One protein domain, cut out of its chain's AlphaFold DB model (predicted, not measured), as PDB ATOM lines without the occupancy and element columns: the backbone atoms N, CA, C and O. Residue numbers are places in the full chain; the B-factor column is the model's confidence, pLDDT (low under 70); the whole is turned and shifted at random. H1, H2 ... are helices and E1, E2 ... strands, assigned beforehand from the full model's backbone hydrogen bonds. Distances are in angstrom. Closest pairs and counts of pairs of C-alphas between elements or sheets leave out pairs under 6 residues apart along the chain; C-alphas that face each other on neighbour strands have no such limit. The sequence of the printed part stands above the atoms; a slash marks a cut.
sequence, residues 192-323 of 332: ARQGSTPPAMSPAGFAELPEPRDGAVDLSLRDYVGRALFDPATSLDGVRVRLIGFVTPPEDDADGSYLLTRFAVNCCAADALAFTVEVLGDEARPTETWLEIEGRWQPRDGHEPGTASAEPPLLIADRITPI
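AT A GLANCE: This is residues 192 to 323 of the 332 residues of the protein "TIGR03943 family protein" of Jiangella ureilytica (UniProt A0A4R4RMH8). A small closed barrel of five strands curls round helix H1, which packs on its outside, amid much chain with little regular structure. Of 132 printed residues, 52 are in H1, E1, E2, E3, E4 and E5, in that order; the class is mostly strand. The ring, E1 E2 E3 E5 E4, is mixed. The whole is compact, with radius of gyration of the C-alphas 13.8 A and spans of 35 by 34 by 33 A.

IN THESE COORDINATES: E1 is residues 240 to 248, 22.6 A long, from C-alpha 240 at (-20.298, 284.666, 30.639); E2 is residues 258 to 264, 19.2 A; E3 is residues 273 to 280, 22.7 A; E4 is residues 290 to 298, 21.9 A; E5 is residues 314 to 322, 19.4 A, ending with C-alpha 322 at (-14.306, 301.687, 27.304). H1 is 221 to 230, 13.5 A.

HOW THE PARTS SIT: E1, E2 and E3 form a meander, successive antiparallel neighbours; E4, antiparallel to E1, completes a Greek key. N to O pairs within hydrogen-bond range include 246 to 261, 2.9 A, 260 to 277, 2.8 A, and 243 to 293, 2.9 A. E5 is parallel to E3, N 280 to O 315 at 2.8 A, and forms a hairpin with E4, N 294 to O 319 at 2.8 A. H1 is on the barrel, height 7.7 A; the closest C-alphas of H1 and E3 are Arg 222 and Phe 275, 5.8 A. Every O i to N i+4 pair in H1 is within hydrogen-bond range.

THE WHOLE: The printed part has no cut. The link E4 to E5 is long. Residues 203 to 204 and 253 to 256 have pLDDT under 70.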
ATOM      1  N   ALA A 192      -5.666 294.833   9.896       91.75
ATOM      2  CA  ALA A 192      -6.219 294.880   8.543       91.75
ATOM      3  C   ALA A 192      -5.299 294.243   7.485       91.75
ATOM      4  O   ALA A 192      -5.754 293.849   6.416       91.75
ATOM      5  N   ARG A 193      -3.991 294.131   7.754       93.06
ATOM      6  CA  ARG A 193      -3.042 293.431   6.872       93.06
ATOM      7  C   ARG A 193      -3.038 291.916   7.057       93.06
ATOM      8  O   ARG A 193      -2.566 291.233   6.151       93.06
ATOM      9  N   GLN A 194      -3.498 291.414   8.201       93.50
ATOM     10  CA  GLN A 194      -3.642 289.979   8.464       93.50
ATOM     11  C   GLN A 194      -5.032 289.456   8.075       93.50
ATOM     12  O   GLN A 194      -5.165 288.265   7.805       93.50
ATOM     13  N   GLY A 195      -6.018 290.351   7.973       90.56
ATOM     14  CA  GLY A 195      -7.408 290.013   7.685       90.56
ATOM     15  C   GLY A 195      -8.163 289.551   8.928       90.56
ATOM     16  O   GLY A 195      -7.631 289.591  10.040       90.56
ATOM     17  N   SER A 196      -9.416 289.135   8.745       91.19
ATOM     18  CA  SER A 196     -10.272 288.687   9.853       91.19
ATOM     19  C   SER A 196     -10.323 287.166  10.030       91.19
ATOM     20  O   SER A 196     -10.843 286.693  11.041       91.19
ATOM     21  N   THR A 197      -9.758 286.399   9.090       93.50
ATOM     22  CA  THR A 197      -9.718 284.935   9.168       93.50
ATOM     23  C   THR A 197      -8.916 284.468  10.390       93.50
ATOM     24  O   THR A 197      -7.727 284.788  10.496       93.50
ATOM     25  N   PRO A 198      -9.518 283.670  11.292       93.25
ATOM     26  CA  PRO A 198      -8.849 283.185  12.492       93.25
ATOM     27  C   PRO A 198      -7.550 282.413  12.200       93.25
ATOM     28  O   PRO A 198      -7.525 281.555  11.308       93.25
ATOM     29  N   PRO A 199      -6.472 282.636  12.977       92.56
ATOM     30  CA  PRO A 199      -5.254 281.846  12.852       92.56
ATOM     31  C   PRO A 199      -5.508 280.359  13.122       92.56
ATOM     32  O   PRO A 199      -6.210 279.990  14.067       92.56
ATOM     33  N   ALA A 200      -4.877 279.487  12.332       88.50
ATOM     34  CA  ALA A 200      -4.944 278.049  12.564       88.50
ATOM     35  C   ALA A 200      -4.316 277.691  13.921       88.50
ATOM     36  O   ALA A 200      -3.158 278.017  14.192       88.50
ATOM     37  N   MET A 201      -5.068 276.974  14.752       85.38
ATOM     38  CA  MET A 201      -4.605 276.466  16.039       85.38
ATOM     39  C   MET A 201      -4.675 274.945  16.075       85.38
ATOM     40  O   MET A 201      -5.442 274.309  15.354       85.38
ATOM     41  N   SER A 202      -3.819 274.349  16.903       76.19
ATOM     42  CA  SER A 202      -3.903 272.915  17.161       76.19
ATOM     43  C   SER A 202      -5.080 272.661  18.105       76.19
ATOM     44  O   SER A 202      -5.116 273.305  19.155       76.19
ATOM     45  N   PRO A 203      -5.990 271.721  17.795       65.75
ATOM     46  CA  PRO A 203      -7.006 271.260  18.733       65.75
ATOM     47  C   PRO A 203      -6.323 270.403  19.811       65.75
ATOM     48  O   PRO A 203      -6.350 269.175  19.787       65.75
ATOM     49  N   ALA A 204      -5.592 271.052  20.712       61.47
ATOM     50  CA  ALA A 204      -5.070 270.442  21.923       61.47
ATOM     51  C   ALA A 204      -6.061 270.742  23.046       61.47
ATOM     52  O   ALA A 204      -6.570 271.856  23.119       61.47
ATOM     53  N   GLY A 205      -6.349 269.737  23.881       74.31
ATOM     54  CA  GLY A 205      -7.382 269.812  24.914       74.31
ATOM     55  C   GLY A 205      -7.337 271.129  25.686       74.31
ATOM     56  O   GLY A 205      -6.300 271.500  26.237       74.31
ATOM     57  N   PHE A 206      -8.464 271.834  25.689       85.06
ATOM     58  CA  PHE A 206      -8.610 273.085  26.410       85.06
ATOM     59  C   PHE A 206      -8.609 272.804  27.908       85.06
ATOM     60  O   PHE A 206      -9.270 271.877  28.379       85.06
ATOM     61  N   ALA A 207      -7.845 273.595  28.661       87.19
ATOM     62  CA  ALA A 207      -7.872 273.523  30.115       87.19
ATOM     63  C   ALA A 207      -9.267 273.898  30.643       87.19
ATOM     64  O   ALA A 207     -10.056 274.555  29.954       87.19
ATOM     65  N   GLU A 208      -9.560 273.515  31.883       92.06
ATOM     66  CA  GLU A 208     -10.760 273.984  32.575       92.06
ATOM     67  C   GLU A 208     -10.788 275.519  32.620       92.06
ATOM     68  O   GLU A 208      -9.740 276.172  32.678       92.06
ATOM     69  N   LEU A 209     -11.987 276.095  32.520       94.88
ATOM     70  CA  LEU A 209     -12.148 277.541  32.570       94.88
ATOM     71  C   LEU A 209     -11.741 278.068  33.956       94.88
ATOM     72  O   LEU A 209     -12.080 277.442  34.962       94.88
ATOM     73  N   PRO A 210     -11.043 279.214  34.030       94.75
ATOM     74  CA  PRO A 210     -10.758 279.868  35.300       94.75
ATOM     75  C   PRO A 210     -12.033 280.184  36.089       94.75
ATOM     76  O   PRO A 210     -13.113 280.351  35.518       94.75
ATOM     77  N   GLU A 211     -11.900 280.330  37.408       95.06
ATOM     78  CA  GLU A 211     -13.018 280.769  38.242       95.06
ATOM     79  C   GLU A 211     -13.521 282.159  37.797       95.06
ATOM     80  O   GLU A 211     -12.708 283.064  37.570       95.06
ATOM     81  N   PRO A 212     -14.847 282.368  37.677       96.19
ATOM     82  CA  PRO A 212     -15.393 283.665  37.301       96.19
ATOM     83  C   PRO A 212     -15.049 284.750  38.324       96.19
ATOM     84  O   PRO A 212     -15.290 284.597  39.522       96.19
ATOM     85  N   ARG A 213     -14.591 285.905  37.839       95.94
ATOM     86  CA  ARG A 213     -14.392 287.112  38.640       95.94
ATOM     87  C   ARG A 213     -15.532 288.086  38.383       95.94
ATOM     88  O   ARG A 213     -15.786 288.477  37.242       95.94
ATOM     89  N   ASP A 214     -16.230 288.480  39.444       93.94
ATOM     90  CA  ASP A 214     -17.398 289.368  39.367       93.94
ATOM     91  C   ASP A 214     -18.487 288.840  38.406       93.94
ATOM     92  O   ASP A 214     -19.167 289.598  37.720       93.94
ATOM     93  N   GLY A 215     -18.642 287.511  38.343       94.19
ATOM     94  CA  GLY A 215     -19.663 286.841  37.532       94.19
ATOM     95  C   GLY A 215     -19.308 286.618  36.057       94.19
ATOM     96  O   GLY A 215     -20.170 286.144  35.319       94.19
ATOM     97  N   ALA A 216     -18.079 286.916  35.625       97.31
ATOM     98  CA  ALA A 216     -17.586 286.605  34.281       97.31
ATOM     99  C   ALA A 216     -16.185 285.974  34.323       97.31
ATOM    100  O   ALA A 216     -15.367 286.321  35.173       97.31
ATOM    101  N   VAL A 217     -15.911 285.040  33.414       98.00
ATOM    102  CA  VAL A 217     -14.598 284.392  33.275       98.00
ATOM    103  C   VAL A 217     -13.675 285.284  32.450       98.00
ATOM    104  O   VAL A 217     -13.986 285.589  31.300       98.00
ATOM    105  N   ASP A 218     -12.541 285.685  33.021       97.38
ATOM    106  CA  ASP A 218     -11.517 286.461  32.314       97.38
ATOM    107  C   ASP A 218     -10.795 285.555  31.304       97.38
ATOM    108  O   ASP A 218     -10.117 284.605  31.699       97.38
ATOM    109  N   LEU A 219     -10.936 285.841  30.005       97.31
ATOM    110  CA  LEU A 219     -10.281 285.098  28.925       97.31
ATOM    111  C   LEU A 219      -9.503 286.038  28.001       97.31
ATOM    112  O   LEU A 219      -9.887 287.183  27.760       97.31
ATOM    113  N   SER A 220      -8.408 285.521  27.445       96.88
ATOM    114  CA  SER A 220      -7.723 286.163  26.325       96.88
ATOM    115  C   SER A 220      -8.525 285.960  25.036       96.88
ATOM    116  O   SER A 220      -9.251 284.970  24.899       96.88
ATOM    117  N   LEU A 221      -8.396 286.863  24.062       97.44
ATOM    118  CA  LEU A 221      -9.035 286.690  22.753       97.44
ATOM    119  C   LEU A 221      -8.496 285.448  22.050       97.44
ATOM    120  O   LEU A 221      -9.265 284.726  21.421       97.44
ATOM    121  N   ARG A 222      -7.202 285.152  22.200       95.88
ATOM    122  CA  ARG A 222      -6.612 283.907  21.705       95.88
ATOM    123  C   ARG A 222      -7.306 282.668  22.273       95.88
ATOM    124  O   ARG A 222      -7.625 281.765  21.503       95.88
ATOM    125  N   ASP A 223      -7.524 282.604  23.589       95.69
ATOM    126  CA  ASP A 223      -8.169 281.445  24.223       95.69
ATOM    127  C   ASP A 223      -9.653 281.370  23.857       95.69
ATOM    128  O   ASP A 223     -10.156 280.297  23.535       95.69
ATOM    129  N   TYR A 224     -10.338 282.516  23.797       97.12
ATOM    130  CA  TYR A 224     -11.721 282.586  23.337       97.12
ATOM    131  C   TYR A 224     -11.876 282.078  21.900       97.12
ATOM    132  O   TYR A 224     -12.700 281.204  21.656       97.12
ATOM    133  N   VAL A 225     -11.065 282.567  20.953       96.44
ATOM    134  CA  VAL A 225     -11.092 282.112  19.551       96.44
ATOM    135  C   VAL A 225     -10.720 280.635  19.451       96.44
ATOM    136  O   VAL A 225     -11.356 279.887  18.709       96.44
ATOM    137  N   GLY A 226      -9.724 280.199  20.227       95.12
ATOM    138  CA  GLY A 226      -9.340 278.798  20.347       95.12
ATOM    139  C   GLY A 226     -10.524 277.921  20.735       95.12
ATOM    140  O   GLY A 226     -10.863 276.991  20.007       95.12
ATOM    141  N   ARG A 227     -11.188 278.248  21.845       95.25
ATOM    142  CA  ARG A 227     -12.327 277.484  22.360       95.25
ATOM    143  C   ARG A 227     -13.548 277.571  21.449       95.25
ATOM    144  O   ARG A 227     -14.148 276.552  21.141       95.25
ATOM    145  N   ALA A 228     -13.895 278.763  20.974       95.62
ATOM    146  CA  ALA A 228     -15.091 278.991  20.163       95.62
ATOM    147  C   ALA A 228     -15.090 278.206  18.841       95.62
ATOM    148  O   ALA A 228     -16.162 277.857  18.352       95.62
ATOM    149  N   LEU A 229     -13.909 277.954  18.265       94.50
ATOM    150  CA  LEU A 229     -13.770 277.254  16.985       94.50
ATOM    151  C   LEU A 229     -13.310 275.806  17.153       94.50
ATOM    152  O   LEU A 229     -13.847 274.904  16.520       94.50
ATOM    153  N   PHE A 230     -12.315 275.560  18.007       94.00
ATOM    154  CA  PHE A 230     -11.602 274.283  18.044       94.00
ATOM    155  C   PHE A 230     -11.953 273.403  19.251       94.00
ATOM    156  O   PHE A 230     -11.423 272.294  19.329       94.00
ATOM    157  N   ASP A 231     -12.821 273.840  20.175       93.44
ATOM    158  CA  ASP A 231     -13.263 273.017  21.311       93.44
ATOM    159  C   ASP A 231     -14.529 272.204  20.985       93.44
ATOM    160  O   ASP A 231     -15.637 272.750  21.007       93.44
ATOM    161  N   PRO A 232     -14.423 270.882  20.750       90.50
ATOM    162  CA  PRO A 232     -15.594 270.044  20.500       90.50
ATOM    163  C   PRO A 232     -16.471 269.858  21.747       90.50
ATOM    164  O   PRO A 232     -17.617 269.438  21.618       90.50
ATOM    165  N   ALA A 233     -15.952 270.136  22.950       91.31
ATOM    166  CA  ALA A 233     -16.724 270.074  24.189       91.31
ATOM    167  C   ALA A 233     -17.542 271.351  24.442       91.31
ATOM    168  O   ALA A 233     -18.282 271.404  25.424       91.31
ATOM    169  N   THR A 234     -17.402 272.365  23.577       92.81
ATOM    170  CA  THR A 234     -18.137 273.633  23.642       92.81
ATOM    171  C   THR A 234     -18.087 274.267  25.036       92.81
ATOM    172  O   THR A 234     -19.114 274.654  25.585       92.81
ATOM    173  N   SER A 235     -16.890 274.372  25.631       94.31
ATOM    174  CA  SER A 235     -16.711 274.857  27.013       94.31
ATOM    175  C   SER A 235     -17.229 276.276  27.266       94.31
ATOM    176  O   SER A 235     -17.428 276.645  28.419       94.31
ATOM    177  N   LEU A 236     -17.463 277.066  26.216       96.50
ATOM    178  CA  LEU A 236     -18.008 278.420  26.312       96.50
ATOM    179  C   LEU A 236     -19.544 278.475  26.360       96.50
ATOM    180  O   LEU A 236     -20.090 279.560  26.566       96.50
ATOM    181  N   ASP A 237     -20.252 277.359  26.157       95.75
ATOM    182  CA  ASP A 237     -21.718 277.369  26.105       95.75
ATOM    183  C   ASP A 237     -22.332 277.831  27.435       95.75
ATOM    184  O   ASP A 237     -22.014 277.323  28.512       95.75
ATOM    185  N   GLY A 238     -23.189 278.851  27.368       95.19
ATOM    186  CA  GLY A 238     -23.802 279.490  28.536       95.19
ATOM    187  C   GLY A 238     -22.839 280.247  29.468       95.19
ATOM    188  O   GLY A 238     -23.302 280.866  30.431       95.19
ATOM    189  N   VAL A 239     -21.529 280.254  29.202       97.50
ATOM    190  CA  VAL A 239     -20.531 280.913  30.053       97.50
ATOM    191  C   VAL A 239     -20.450 282.396  29.725       97.50
ATOM    192  O   VAL A 239     -20.219 282.795  28.583       97.50
ATOM    193  N   ARG A 240     -20.590 283.237  30.754       98.06
ATOM    194  CA  ARG A 240     -20.298 284.666  30.639       98.06
ATOM    195  C   ARG A 240     -18.790 284.881  30.691       98.06
ATOM    196  O   ARG A 240     -18.154 284.553  31.692       98.06
ATOM    197  N   VAL A 241     -18.234 285.451  29.632       98.44
ATOM    198  CA  VAL A 241     -16.800 285.732  29.493       98.44
ATOM    199  C   VAL A 241     -16.544 287.229  29.535       98.44
ATOM    200  O   VAL A 241     -17.428 288.012  29.191       98.44
ATOM    201  N   ARG A 242     -15.338 287.618  29.945       98.50
ATOM    202  CA  ARG A 242     -14.813 288.980  29.878       98.50
ATOM    203  C   ARG A 242     -13.593 288.982  28.968       98.50
ATOM    204  O   ARG A 242     -12.623 288.278  29.234       98.50
ATOM    205  N   LEU A 243     -13.670 289.766  27.901       98.44
ATOM    206  CA  LEU A 243     -12.640 289.904  26.880       98.44
ATOM    207  C   LEU A 243     -12.170 291.353  26.820       98.44
ATOM    208  O   LEU A 243     -12.962 292.277  26.995       98.44
ATOM    209  N   ILE A 244     -10.888 291.557  26.529       98.25
ATOM    210  CA  ILE A 244     -10.321 292.893  26.340       98.25
ATOM    211  C   ILE A 244      -9.656 292.962  24.978       98.25
ATOM    212  O   ILE A 244      -8.751 292.179  24.709       98.25
ATOM    213  N   GLY A 245      -9.995 293.958  24.171       97.75
ATOM    214  CA  GLY A 245      -9.334 294.210  22.894       97.75
ATOM    215  C   GLY A 245      -9.595 295.614  22.379       97.75
ATOM    216  O   GLY A 245     -10.292 296.399  23.017       97.75
ATOM    217  N   PHE A 246      -9.019 295.932  21.226       97.50
ATOM    218  CA  PHE A 246      -9.263 297.194  20.540       97.50
ATOM    219  C   PHE A 246     -10.152 296.985  19.317       97.50
ATOM    220  O   PHE A 246     -10.158 295.918  18.702       97.50
ATOM    221  N   VAL A 247     -10.911 298.017  18.965       96.69
ATOM    222  CA  VAL A 247     -11.842 297.987  17.835       96.69
ATOM    223  C   VAL A 247     -11.086 298.043  16.511       96.69
ATOM    224  O   VAL A 247     -10.295 298.961  16.270       96.69
ATOM    225  N   THR A 248     -11.397 297.108  15.616       95.19
ATOM    226  CA  THR A 248     -11.003 297.139  14.203       95.19
ATOM    227  C   THR A 248     -12.232 297.046  13.302       95.19
ATOM    228  O   THR A 248     -13.213 296.399  13.680       95.19
ATOM    229  N   PRO A 249     -12.202 297.675  12.115       89.69
ATOM    230  CA  PRO A 249     -13.302 297.548  11.169       89.69
ATOM    231  C   PRO A 249     -13.443 296.089  10.697       89.69
ATOM    232  O   PRO A 249     -12.422 295.397  10.584       89.69
ATOM    233  N   PRO A 250     -14.672 295.615  10.436       85.88
ATOM    234  CA  PRO A 250     -14.884 294.358   9.726       85.88
ATOM    235  C   PRO A 250     -14.345 294.447   8.286       85.88
ATOM    236  O   PRO A 250     -14.105 295.538   7.768       85.88
ATOM    237  N   GLU A 251     -14.105 293.298   7.646       78.81
ATOM    238  CA  GLU A 251     -13.642 293.261   6.246       78.81
ATOM    239  C   GLU A 251     -14.740 293.671   5.257       78.81
ATOM    240  O   GLU A 251     -14.442 294.318   4.253       78.81
ATOM    241  N   ASP A 252     -15.990 293.338   5.578       72.06
ATOM    242  CA  ASP A 252     -17.184 293.744   4.845       72.06
ATOM    243  C   ASP A 252     -17.956 294.791   5.663       72.06
ATOM    244  O   ASP A 252     -18.040 294.671   6.885       72.06
ATOM    245  N   ASP A 253     -18.544 295.794   5.001       60.25
ATOM    246  CA  ASP A 253     -19.369 296.860   5.605       60.25
ATOM    247  C   ASP A 253     -20.723 296.315   6.129       60.25
ATOM    248  O   ASP A 253     -21.801 296.765   5.736       60.25
ATOM    249  N   ALA A 254     -20.696 295.288   6.981       57.69
ATOM    250  CA  ALA A 254     -21.867 294.785   7.679       57.69
ATOM    251  C   ALA A 254     -22.308 295.833   8.710       57.69
ATOM    252  O   ALA A 254     -21.626 296.081   9.705       57.69
ATOM    253  N   ASP A 255     -23.441 296.484   8.438       58.12
ATOM    254  CA  ASP A 255     -23.967 297.572   9.262       58.12
ATOM    255  C   ASP A 255     -24.111 297.147  10.736       58.12
ATOM    256  O   ASP A 255     -24.969 296.338  11.097       58.12
ATOM    257  N   GLY A 256     -23.284 297.747  11.598       63.56
ATOM    258  CA  GLY A 256     -23.427 297.723  13.055       63.56
ATOM    259  C   GLY A 256     -22.519 296.761  13.827       63.56
ATOM    260  O   GLY A 256     -22.456 296.906  15.045       63.56
ATOM    261  N   SER A 257     -21.791 295.840  13.181       80.12
ATOM    262  CA  SER A 257     -20.808 294.991  13.877       80.12
ATOM    263  C   SER A 257     -19.386 295.554  13.773       80.12
ATOM    264  O   SER A 257     -19.029 296.294  12.855       80.12
ATOM    265  N   TYR A 258     -18.557 295.242  14.766       93.19
ATOM    266  CA  TYR A 258     -17.124 295.514  14.730       93.19
ATOM    267  C   TYR A 258     -16.351 294.308  15.237       93.19
ATOM    268  O   TYR A 258     -16.884 293.440  15.932       93.19
ATOM    269  N   LEU A 259     -15.067 294.271  14.897       95.50
ATOM    270  CA  LEU A 259     -14.167 293.245  15.389       95.50
ATOM    271  C   LEU A 259     -13.463 293.756  16.647       95.50
ATOM    272  O   LEU A 259     -12.829 294.815  16.636       95.50
ATOM    273  N   LEU A 260     -13.577 293.001  17.733       97.38
ATOM    274  CA  LEU A 260     -12.708 293.130  18.891       97.38
ATOM    275  C   LEU A 260     -11.418 292.368  18.594       97.38
ATOM    276  O   LEU A 260     -11.456 291.167  18.324       97.38
ATOM    277  N   THR A 261     -10.287 293.064  18.662       97.75
ATOM    278  CA  THR A 261      -9.000 292.531  18.218       97.75
ATOM    279  C   THR A 261      -7.944 292.605  19.310       97.75
ATOM    280  O   THR A 261      -7.835 293.584  20.050       97.75
ATOM    281  N   ARG A 262      -7.119 291.561  19.384       97.12
ATOM    282  CA  ARG A 262      -5.862 291.510  20.141       97.12
ATOM    283  C   ARG A 262      -4.806 290.834  19.294       97.12
ATOM    284  O   ARG A 262      -5.102 289.946  18.502       97.12
ATOM    285  N   PHE A 263      -3.555 291.210  19.511       97.19
ATOM    286  CA  PHE A 263      -2.427 290.451  18.990       97.19
ATOM    287  C   PHE A 263      -1.903 289.508  20.063       97.19
ATOM    288  O   PHE A 263      -1.716 289.935  21.201       97.19
ATOM    289  N   ALA A 264      -1.596 288.268  19.691       96.12
ATOM    290  CA  ALA A 264      -0.769 287.395  20.510       96.12
ATOM    291  C   ALA A 264       0.618 287.241  19.880       96.12
ATOM    292  O   ALA A 264       0.730 287.080  18.664       96.12
ATOM    293  N   VAL A 265       1.664 287.277  20.704       95.31
ATOM    294  CA  VAL A 265       3.063 287.122  20.277       95.31
ATOM    295  C   VAL A 265       3.712 285.965  21.017       95.31
ATOM    296  O   VAL A 265       3.467 285.745  22.203       95.31
ATOM    297  N   ASN A 266       4.607 285.248  20.345       93.06
ATOM    298  CA  ASN A 266       5.386 284.202  21.002       93.06
ATOM    299  C   ASN A 266       6.725 284.758  21.508       93.06
ATOM    300  O   ASN A 266       7.127 284.477  22.641       93.06
ATOM    301  N   CYS A 267       7.393 285.598  20.712       92.75
ATOM    302  CA  CYS A 267       8.614 286.291  21.122       92.75
ATOM    303  C   CYS A 267       8.590 287.806  20.886       92.75
ATOM    304  O   CYS A 267       9.145 288.539  21.708       92.75
ATOM    305  N   CYS A 268       7.969 288.307  19.813       93.06
ATOM    306  CA  CYS A 268       7.991 289.737  19.497       93.06
ATOM    307  C   CYS A 268       6.912 290.145  18.491       93.06
ATOM    308  O   CYS A 268       6.341 289.313  17.808       93.06
ATOM    309  N   ALA A 269       6.700 291.445  18.304       92.62
ATOM    310  CA  ALA A 269       5.730 291.988  17.353       92.62
ATOM    311  C   ALA A 269       5.883 291.446  15.911       92.62
ATOM    312  O   ALA A 269       4.928 291.471  15.142       92.62
ATOM    313  N   ALA A 270       7.061 290.938  15.529       92.50
ATOM    314  CA  ALA A 270       7.277 290.334  14.215       92.50
ATOM    315  C   ALA A 270       6.592 288.966  14.030       92.50
ATOM    316  O   ALA A 270       6.361 288.572  12.891       92.50
ATOM    317  N   ASP A 271       6.285 288.247  15.116       95.12
ATOM    318  CA  ASP A 271       5.546 286.977  15.085       95.12
ATOM    319  C   ASP A 271       4.084 287.115  15.528       95.12
ATOM    320  O   ASP A 271       3.401 286.110  15.727       95.12
ATOM    321  N   ALA A 272       3.608 288.355  15.661       95.50
ATOM    322  CA  ALA A 272       2.268 288.651  16.127       95.50
ATOM    323  C   ALA A 272       1.194 288.099  15.187       95.50
ATOM    324  O   ALA A 272       1.203 288.382  13.985       95.50
ATOM    325  N   LEU A 273       0.216 287.405  15.763       96.56
ATOM    326  CA  LEU A 273      -1.008 286.986  15.085       96.56
ATOM    327  C   LEU A 273      -2.199 287.748  15.662       96.56
ATOM    328  O   LEU A 273      -2.339 287.842  16.883       96.56
ATOM    329  N   ALA A 274      -3.030 288.306  14.786       96.81
ATOM    330  CA  ALA A 274      -4.277 288.956  15.152       96.81
ATOM    331  C   ALA A 274      -5.342 287.899  15.465       96.81
ATOM    332  O   ALA A 274      -5.611 287.008  14.663       96.81
ATOM    333  N   PHE A 275      -5.951 288.019  16.637       97.19
ATOM    334  CA  PHE A 275      -7.140 287.285  17.033       97.19
ATOM    335  C   PHE A 275      -8.298 288.267  17.055       97.19
ATOM    336  O   PHE A 275      -8.222 289.305  17.714       97.19
ATOM    337  N   THR A 276      -9.342 287.937  16.306       97.00
ATOM    338  CA  THR A 276     -10.505 288.786  16.070       97.00
ATOM    339  C   THR A 276     -11.765 288.067  16.538       97.00
ATOM    340  O   THR A 276     -11.912 286.852  16.380       97.00
ATOM    341  N   VAL A 277     -12.679 288.821  17.136       96.62
ATOM    342  CA  VAL A 277     -14.007 288.359  17.553       96.62
ATOM    343  C   VAL A 277     -15.018 289.363  17.039       96.62
ATOM    344  O   VAL A 277     -14.853 290.560  17.259       96.62
ATOM    345  N   GLU A 278     -16.060 288.899  16.365       95.44
ATOM    346  CA  GLU A 278     -17.131 289.786  15.923       95.44
ATOM    347  C   GLU A 278     -18.116 290.025  17.068       95.44
ATOM    348  O   GLU A 278     -18.658 289.083  17.657       95.44
ATOM    349  N   VAL A 279     -18.316 291.298  17.406       95.31
ATOM    350  CA  VAL A 279     -19.171 291.717  18.515       95.31
ATOM    351  C   VAL A 279     -20.565 292.051  17.997       95.31
ATOM    352  O   VAL A 279     -20.728 292.875  17.099       95.31
ATOM    353  N   LEU A 280     -21.570 291.427  18.608       92.62
ATOM    354  CA  LEU A 280     -22.987 291.649  18.349       92.62
ATOM    355  C   LEU A 280     -23.650 292.343  19.546       92.62
ATOM    356  O   LEU A 280     -23.283 292.097  20.697       92.62
ATOM    357  N   GLY A 281     -24.685 293.145  19.282       88.44
ATOM    358  CA  GLY A 281     -25.477 293.806  20.329       88.44
ATOM    359  C   GLY A 281     -24.936 295.166  20.784       88.44
ATOM    360  O   GLY A 281     -25.313 295.642  21.851       88.44
ATOM    361  N   ASP A 282     -24.080 295.790  19.980       88.81
ATOM    362  CA  ASP A 282     -23.523 297.122  20.213       88.81
ATOM    363  C   ASP A 282     -23.620 297.981  18.947       88.81
ATOM    364  O   ASP A 282     -23.907 297.470  17.866       88.81
ATOM    365  N   GLU A 283     -23.387 299.283  19.082       86.50
ATOM    366  CA  GLU A 283     -23.217 300.184  17.943       86.50
ATOM    367  C   GLU A 283     -21.755 300.237  17.477       86.50
ATOM    368  O   GLU A 283     -20.824 299.918  18.222       86.50
ATOM    369  N   ALA A 284     -21.540 300.667  16.232       85.56
ATOM    370  CA  ALA A 284     -20.199 300.836  15.687       85.56
ATOM    371  C   ALA A 284     -19.381 301.833  16.528       85.56
ATOM    372  O   ALA A 284     -19.844 302.924  16.870       85.56
ATOM    373  N   ARG A 285     -18.129 301.475  16.826       89.56
ATOM    374  CA  ARG A 285     -17.207 302.280  17.640       89.56
ATOM    375  C   ARG A 285     -16.017 302.784  16.823       89.56
ATOM    376  O   ARG A 285     -15.659 302.165  15.822       89.56
ATOM    377  N   PRO A 286     -15.356 303.879  17.245       92.12
ATOM    378  CA  PRO A 286     -14.135 304.335  16.592       92.12
ATOM    379  C   PRO A 286     -13.039 303.266  16.649       92.12
ATOM    380  O   PRO A 286     -12.812 302.650  17.694       92.12
ATOM    381  N   THR A 287     -12.324 303.083  15.542       93.75
ATOM    382  CA  THR A 287     -11.133 302.223  15.469       93.75
ATOM    383  C   THR A 287     -10.091 302.627  16.523       93.75
ATOM    384  O   THR A 287     -10.002 303.802  16.869       93.75
ATOM    385  N   GLU A 288      -9.307 301.665  17.022       94.12
ATOM    386  CA  GLU A 288      -8.336 301.823  18.133       94.12
ATOM    387  C   GLU A 288      -8.950 302.075  19.519       94.12
ATOM    388  O   GLU A 288      -8.213 302.248  20.492       94.12
ATOM    389  N   THR A 289     -10.278 302.074  19.659       95.88
ATOM    390  CA  THR A 289     -10.894 302.175  20.990       95.88
ATOM    391  C   THR A 289     -10.689 300.870  21.744       95.88
ATOM    392  O   THR A 289     -11.094 299.814  21.260       95.88
ATOM    393  N   TRP A 290     -10.093 300.937  22.932       97.56
ATOM    394  CA  TRP A 290      -9.938 299.788  23.817       97.56
ATOM    395  C   TRP A 290     -11.206 299.551  24.629       97.56
ATOM    396  O   TRP A 290     -11.769 300.473  25.221       97.56
ATOM    397  N   LEU A 291     -11.655 298.300  24.647       97.62
ATOM    398  CA  LEU A 291     -12.891 297.878  25.284       97.62
ATOM    399  C   LEU A 291     -12.641 296.660  26.160       97.62
ATOM    400  O   LEU A 291     -11.936 295.730  25.771       97.62
ATOM    401  N   GLU A 292     -13.301 296.656  27.308       98.06
ATOM    402  CA  GLU A 292     -13.611 295.465  28.078       98.06
ATOM    403  C   GLU A 292     -15.067 295.082  27.789       98.06
ATOM    404  O   GLU A 292     -15.987 295.869  28.035       98.06
ATOM    405  N   ILE A 293     -15.275 293.888  27.237       97.94
ATOM    406  CA  ILE A 293     -16.593 293.370  26.874       97.94
ATOM    407  C   ILE A 293     -16.883 292.137  27.709       97.94
ATOM    408  O   ILE A 293     -16.150 291.150  27.660       97.94
ATOM    409  N   GLU A 294     -17.988 292.181  28.443       98.25
ATOM    410  CA  GLU A 294     -18.593 291.001  29.037       98.25
ATOM    411  C   GLU A 294     -19.737 290.524  28.149       98.25
ATOM    412  O   GLU A 294     -20.598 291.318  27.760       98.25
ATOM    413  N   GLY A 295     -19.775 289.233  27.847       97.62
ATOM    414  CA  GLY A 295     -20.776 288.674  26.948       97.62
ATOM    415  C   GLY A 295     -20.798 287.156  26.955       97.62
ATOM    416  O   GLY A 295     -20.186 286.514  27.813       97.62
ATOM    417  N   ARG A 296     -21.513 286.577  25.993       97.94
ATOM    418  CA  ARG A 296     -21.609 285.126  25.801       97.94
ATOM    419  C   ARG A 296     -21.264 284.740  24.373       97.94
ATOM    420  O   ARG A 296     -21.556 285.475  23.427       97.94
ATOM    421  N   TRP A 297     -20.651 283.570  24.242       97.62
ATOM    422  CA  TRP A 297     -20.371 282.971  22.948       97.62
ATOM    423  C   TRP A 297     -21.663 282.617  22.215       97.62
ATOM    424  O   TRP A 297     -22.617 282.125  22.817       97.62
ATOM    425  N   GLN A 298     -21.672 282.876  20.909       95.19
ATOM    426  CA  GLN A 298     -22.748 282.494  20.007       95.19
ATOM    427  C   GLN A 298     -22.153 281.646  18.874       95.19
ATOM    428  O   GLN A 298     -21.276 282.125  18.148       95.19
ATOM    429  N   PRO A 299     -22.614 280.399  18.684       93.00
ATOM    430  CA  PRO A 299     -22.258 279.616  17.508       93.00
ATOM    431  C   PRO A 299     -22.650 280.354  16.222       93.00
ATOM    432  O   PRO A 299     -23.760 280.887  16.132       93.00
ATOM    433  N   ARG A 300     -21.748 280.373  15.232       92.12
ATOM    434  CA  ARG A 300     -22.048 280.867  13.881       92.12
ATOM    435  C   ARG A 300     -22.772 279.770  13.100       92.12
ATOM    436  O   ARG A 300     -22.367 278.607  13.136       92.12
ATOM    437  N   ASP A 301     -23.825 280.146  12.382       90.38
ATOM    438  CA  ASP A 301     -24.596 279.203  11.574       90.38
ATOM    439  C   ASP A 301     -23.707 278.503  10.539       90.38
ATOM    440  O   ASP A 301     -22.945 279.134   9.809       90.38
ATOM    441  N   GLY A 302     -23.807 277.174  10.471       87.88
ATOM    442  CA  GLY A 302     -23.048 276.359   9.519       87.88
ATOM    443  C   GLY A 302     -21.601 276.046   9.917       87.88
ATOM    444  O   GLY A 302     -20.953 275.283   9.200       87.88
ATOM    445  N   HIS A 303     -21.101 276.557  11.047       91.19
ATOM    446  CA  HIS A 303     -19.802 276.160  11.593       91.19
ATOM    447  C   HIS A 303     -19.937 274.950  12.532       91.19
ATOM    448  O   HIS A 303     -20.777 274.944  13.431       91.19
ATOM    449  N   GLU A 304     -19.099 273.929  12.341       91.38
ATOM    450  CA  GLU A 304     -19.009 272.789  13.259       91.38
ATOM    451  C   GLU A 304     -17.928 273.049  14.326       91.38
ATOM    452  O   GLU A 304     -16.764 273.242  13.955       91.38
ATOM    453  N   PRO A 305     -18.258 273.006  15.634       89.88
ATOM    454  CA  PRO A 305     -17.262 273.089  16.699       89.88
ATOM    455  C   PRO A 305     -16.175 272.016  16.567       89.88
ATOM    456  O   PRO A 305     -16.452 270.863  16.247       89.88
ATOM    457  N   GLY A 306     -14.926 272.381  16.849       89.81
ATOM    458  CA  GLY A 306     -13.762 271.512  16.665       89.81
ATOM    459  C   GLY A 306     -13.075 271.656  15.302       89.81
ATOM    460  O   GLY A 306     -12.092 270.955  15.046       89.81
ATOM    461  N   THR A 307     -13.547 272.555  14.432       90.69
ATOM    462  CA  THR A 307     -13.012 272.748  13.075       90.69
ATOM    463  C   THR A 307     -12.495 274.169  12.846       90.69
ATOM    464  O   THR A 307     -12.738 275.083  13.627       90.69
ATOM    465  N   ALA A 308     -11.725 274.376  11.775       91.25
ATOM    466  CA  ALA A 308     -11.303 275.721  11.388       91.25
ATOM    467  C   ALA A 308     -12.462 276.493  10.733       91.25
ATOM    468  O   ALA A 308     -13.282 275.910  10.026       91.25
ATOM    469  N   SER A 309     -12.478 277.814  10.910       91.56
ATOM    470  CA  SER A 309     -13.428 278.732  10.273       91.56
ATOM    471  C   SER A 309     -12.686 279.756   9.414       91.56
ATOM    472  O   SER A 309     -11.562 280.137   9.736       91.56
ATOM    473  N   ALA A 310     -13.317 280.207   8.327       91.94
ATOM    474  CA  ALA A 310     -12.843 281.355   7.552       91.94
ATOM    475  C   ALA A 310     -13.241 282.697   8.195       91.94
ATOM    476  O   ALA A 310     -12.644 283.724   7.886       91.94
ATOM    477  N   GLU A 311     -14.227 282.665   9.092       93.12
ATOM    478  CA  GLU A 311     -14.853 283.830   9.712       93.12
ATOM    479  C   GLU A 311     -14.614 283.840  11.231       93.12
ATOM    480  O   GLU A 311     -14.553 282.765  11.848       93.12
ATOM    481  N   PRO A 312     -14.506 285.025  11.857       94.50
ATOM    482  CA  PRO A 312     -14.299 285.145  13.295       94.50
ATOM    483  C   PRO A 312     -15.496 284.620  14.109       94.50
ATOM    484  O   PRO A 312     -16.652 284.704  13.667       94.50
ATOM    485  N   PRO A 313     -15.259 284.087  15.322       95.62
ATOM    486  CA  PRO A 313     -16.337 283.689  16.215       95.62
ATOM    487  C   PRO A 313     -17.145 284.905  16.674       95.62
ATOM    488  O   PRO A 313     -16.631 286.023  16.753       95.62
ATOM    489  N   LEU A 314     -18.414 284.666  17.002       95.81
ATOM    490  CA  LEU A 314     -19.347 285.697  17.445       95.81
ATOM    491  C   LEU A 314     -19.339 285.805  18.972       95.81
ATOM    492  O   LEU A 314     -19.230 284.796  19.676       95.81
ATOM    493  N   LEU A 315     -19.511 287.020  19.484       96.81
ATOM    494  CA  LEU A 315     -19.769 287.315  20.891       96.81
ATOM    495  C   LEU A 315     -20.993 288.226  20.990       96.81
ATOM    496  O   LEU A 315     -20.994 289.322  20.434       96.81
ATOM    497  N   ILE A 316     -22.013 287.806  21.735       96.31
ATOM    498  CA  ILE A 316     -23.142 288.675  22.080       96.31
ATOM    499  C   ILE A 316     -22.763 289.446  23.341       96.31
ATOM    500  O   ILE A 316     -22.572 288.845  24.403       96.31
ATOM    501  N   ALA A 317     -22.634 290.764  23.222       95.62
ATOM    502  CA  ALA A 317     -22.246 291.622  24.330       95.62
ATOM    503  C   ALA A 317     -23.407 291.845  25.313       95.62
ATOM    504  O   ALA A 317     -24.516 292.201  24.922       95.62
ATOM    505  N   ASP A 318     -23.131 291.675  26.607       95.19
ATOM    506  CA  ASP A 318     -24.035 292.029  27.708       95.19
ATOM    507  C   ASP A 318     -23.667 293.393  28.313       95.19
ATOM    508  O   ASP A 318     -24.532 294.171  28.719       95.19
ATOM    509  N   ARG A 319     -22.362 293.670  28.429       96.25
ATOM    510  CA  ARG A 319     -21.823 294.902  29.006       96.25
ATOM    511  C   ARG A 319     -20.534 295.286  28.301       96.25
ATOM    512  O   ARG A 319     -19.661 294.449  28.102       96.25
ATOM    513  N   ILE A 320     -20.400 296.569  27.988       96.50
ATOM    514  CA  ILE A 320     -19.252 297.111  27.265       96.50
ATOM    515  C   ILE A 320     -18.736 298.320  28.022       96.50
ATOM    516  O   ILE A 320     -19.495 299.239  28.335       96.50
ATOM    517  N   THR A 321     -17.445 298.308  28.324       97.06
ATOM    518  CA  THR A 321     -16.782 299.362  29.085       97.06
ATOM    519  C   THR A 321     -15.562 299.839  28.300       97.06
ATOM    520  O   THR A 321     -14.631 299.057  28.110       97.06
ATOM    521  N   PRO A 322     -15.528 301.099  27.831       97.19
ATOM    522  CA  PRO A 322     -14.306 301.687  27.304       97.19
ATOM    523  C   PRO A 322     -13.236 301.755  28.390       97.19
ATOM    524  O   PRO A 322     -13.519 302.169  29.517       97.19
ATOM    525  N   ILE A 323     -12.018 301.361  28.044       97.62
ATOM    526  CA  ILE A 323     -10.867 301.375  28.943       97.62
ATOM    527  C   ILE A 323      -9.679 302.048  28.261       97.62
ATOM    528  O   ILE A 323      -9.649 302.196  27.039       97.62
TER     529      ILE A 323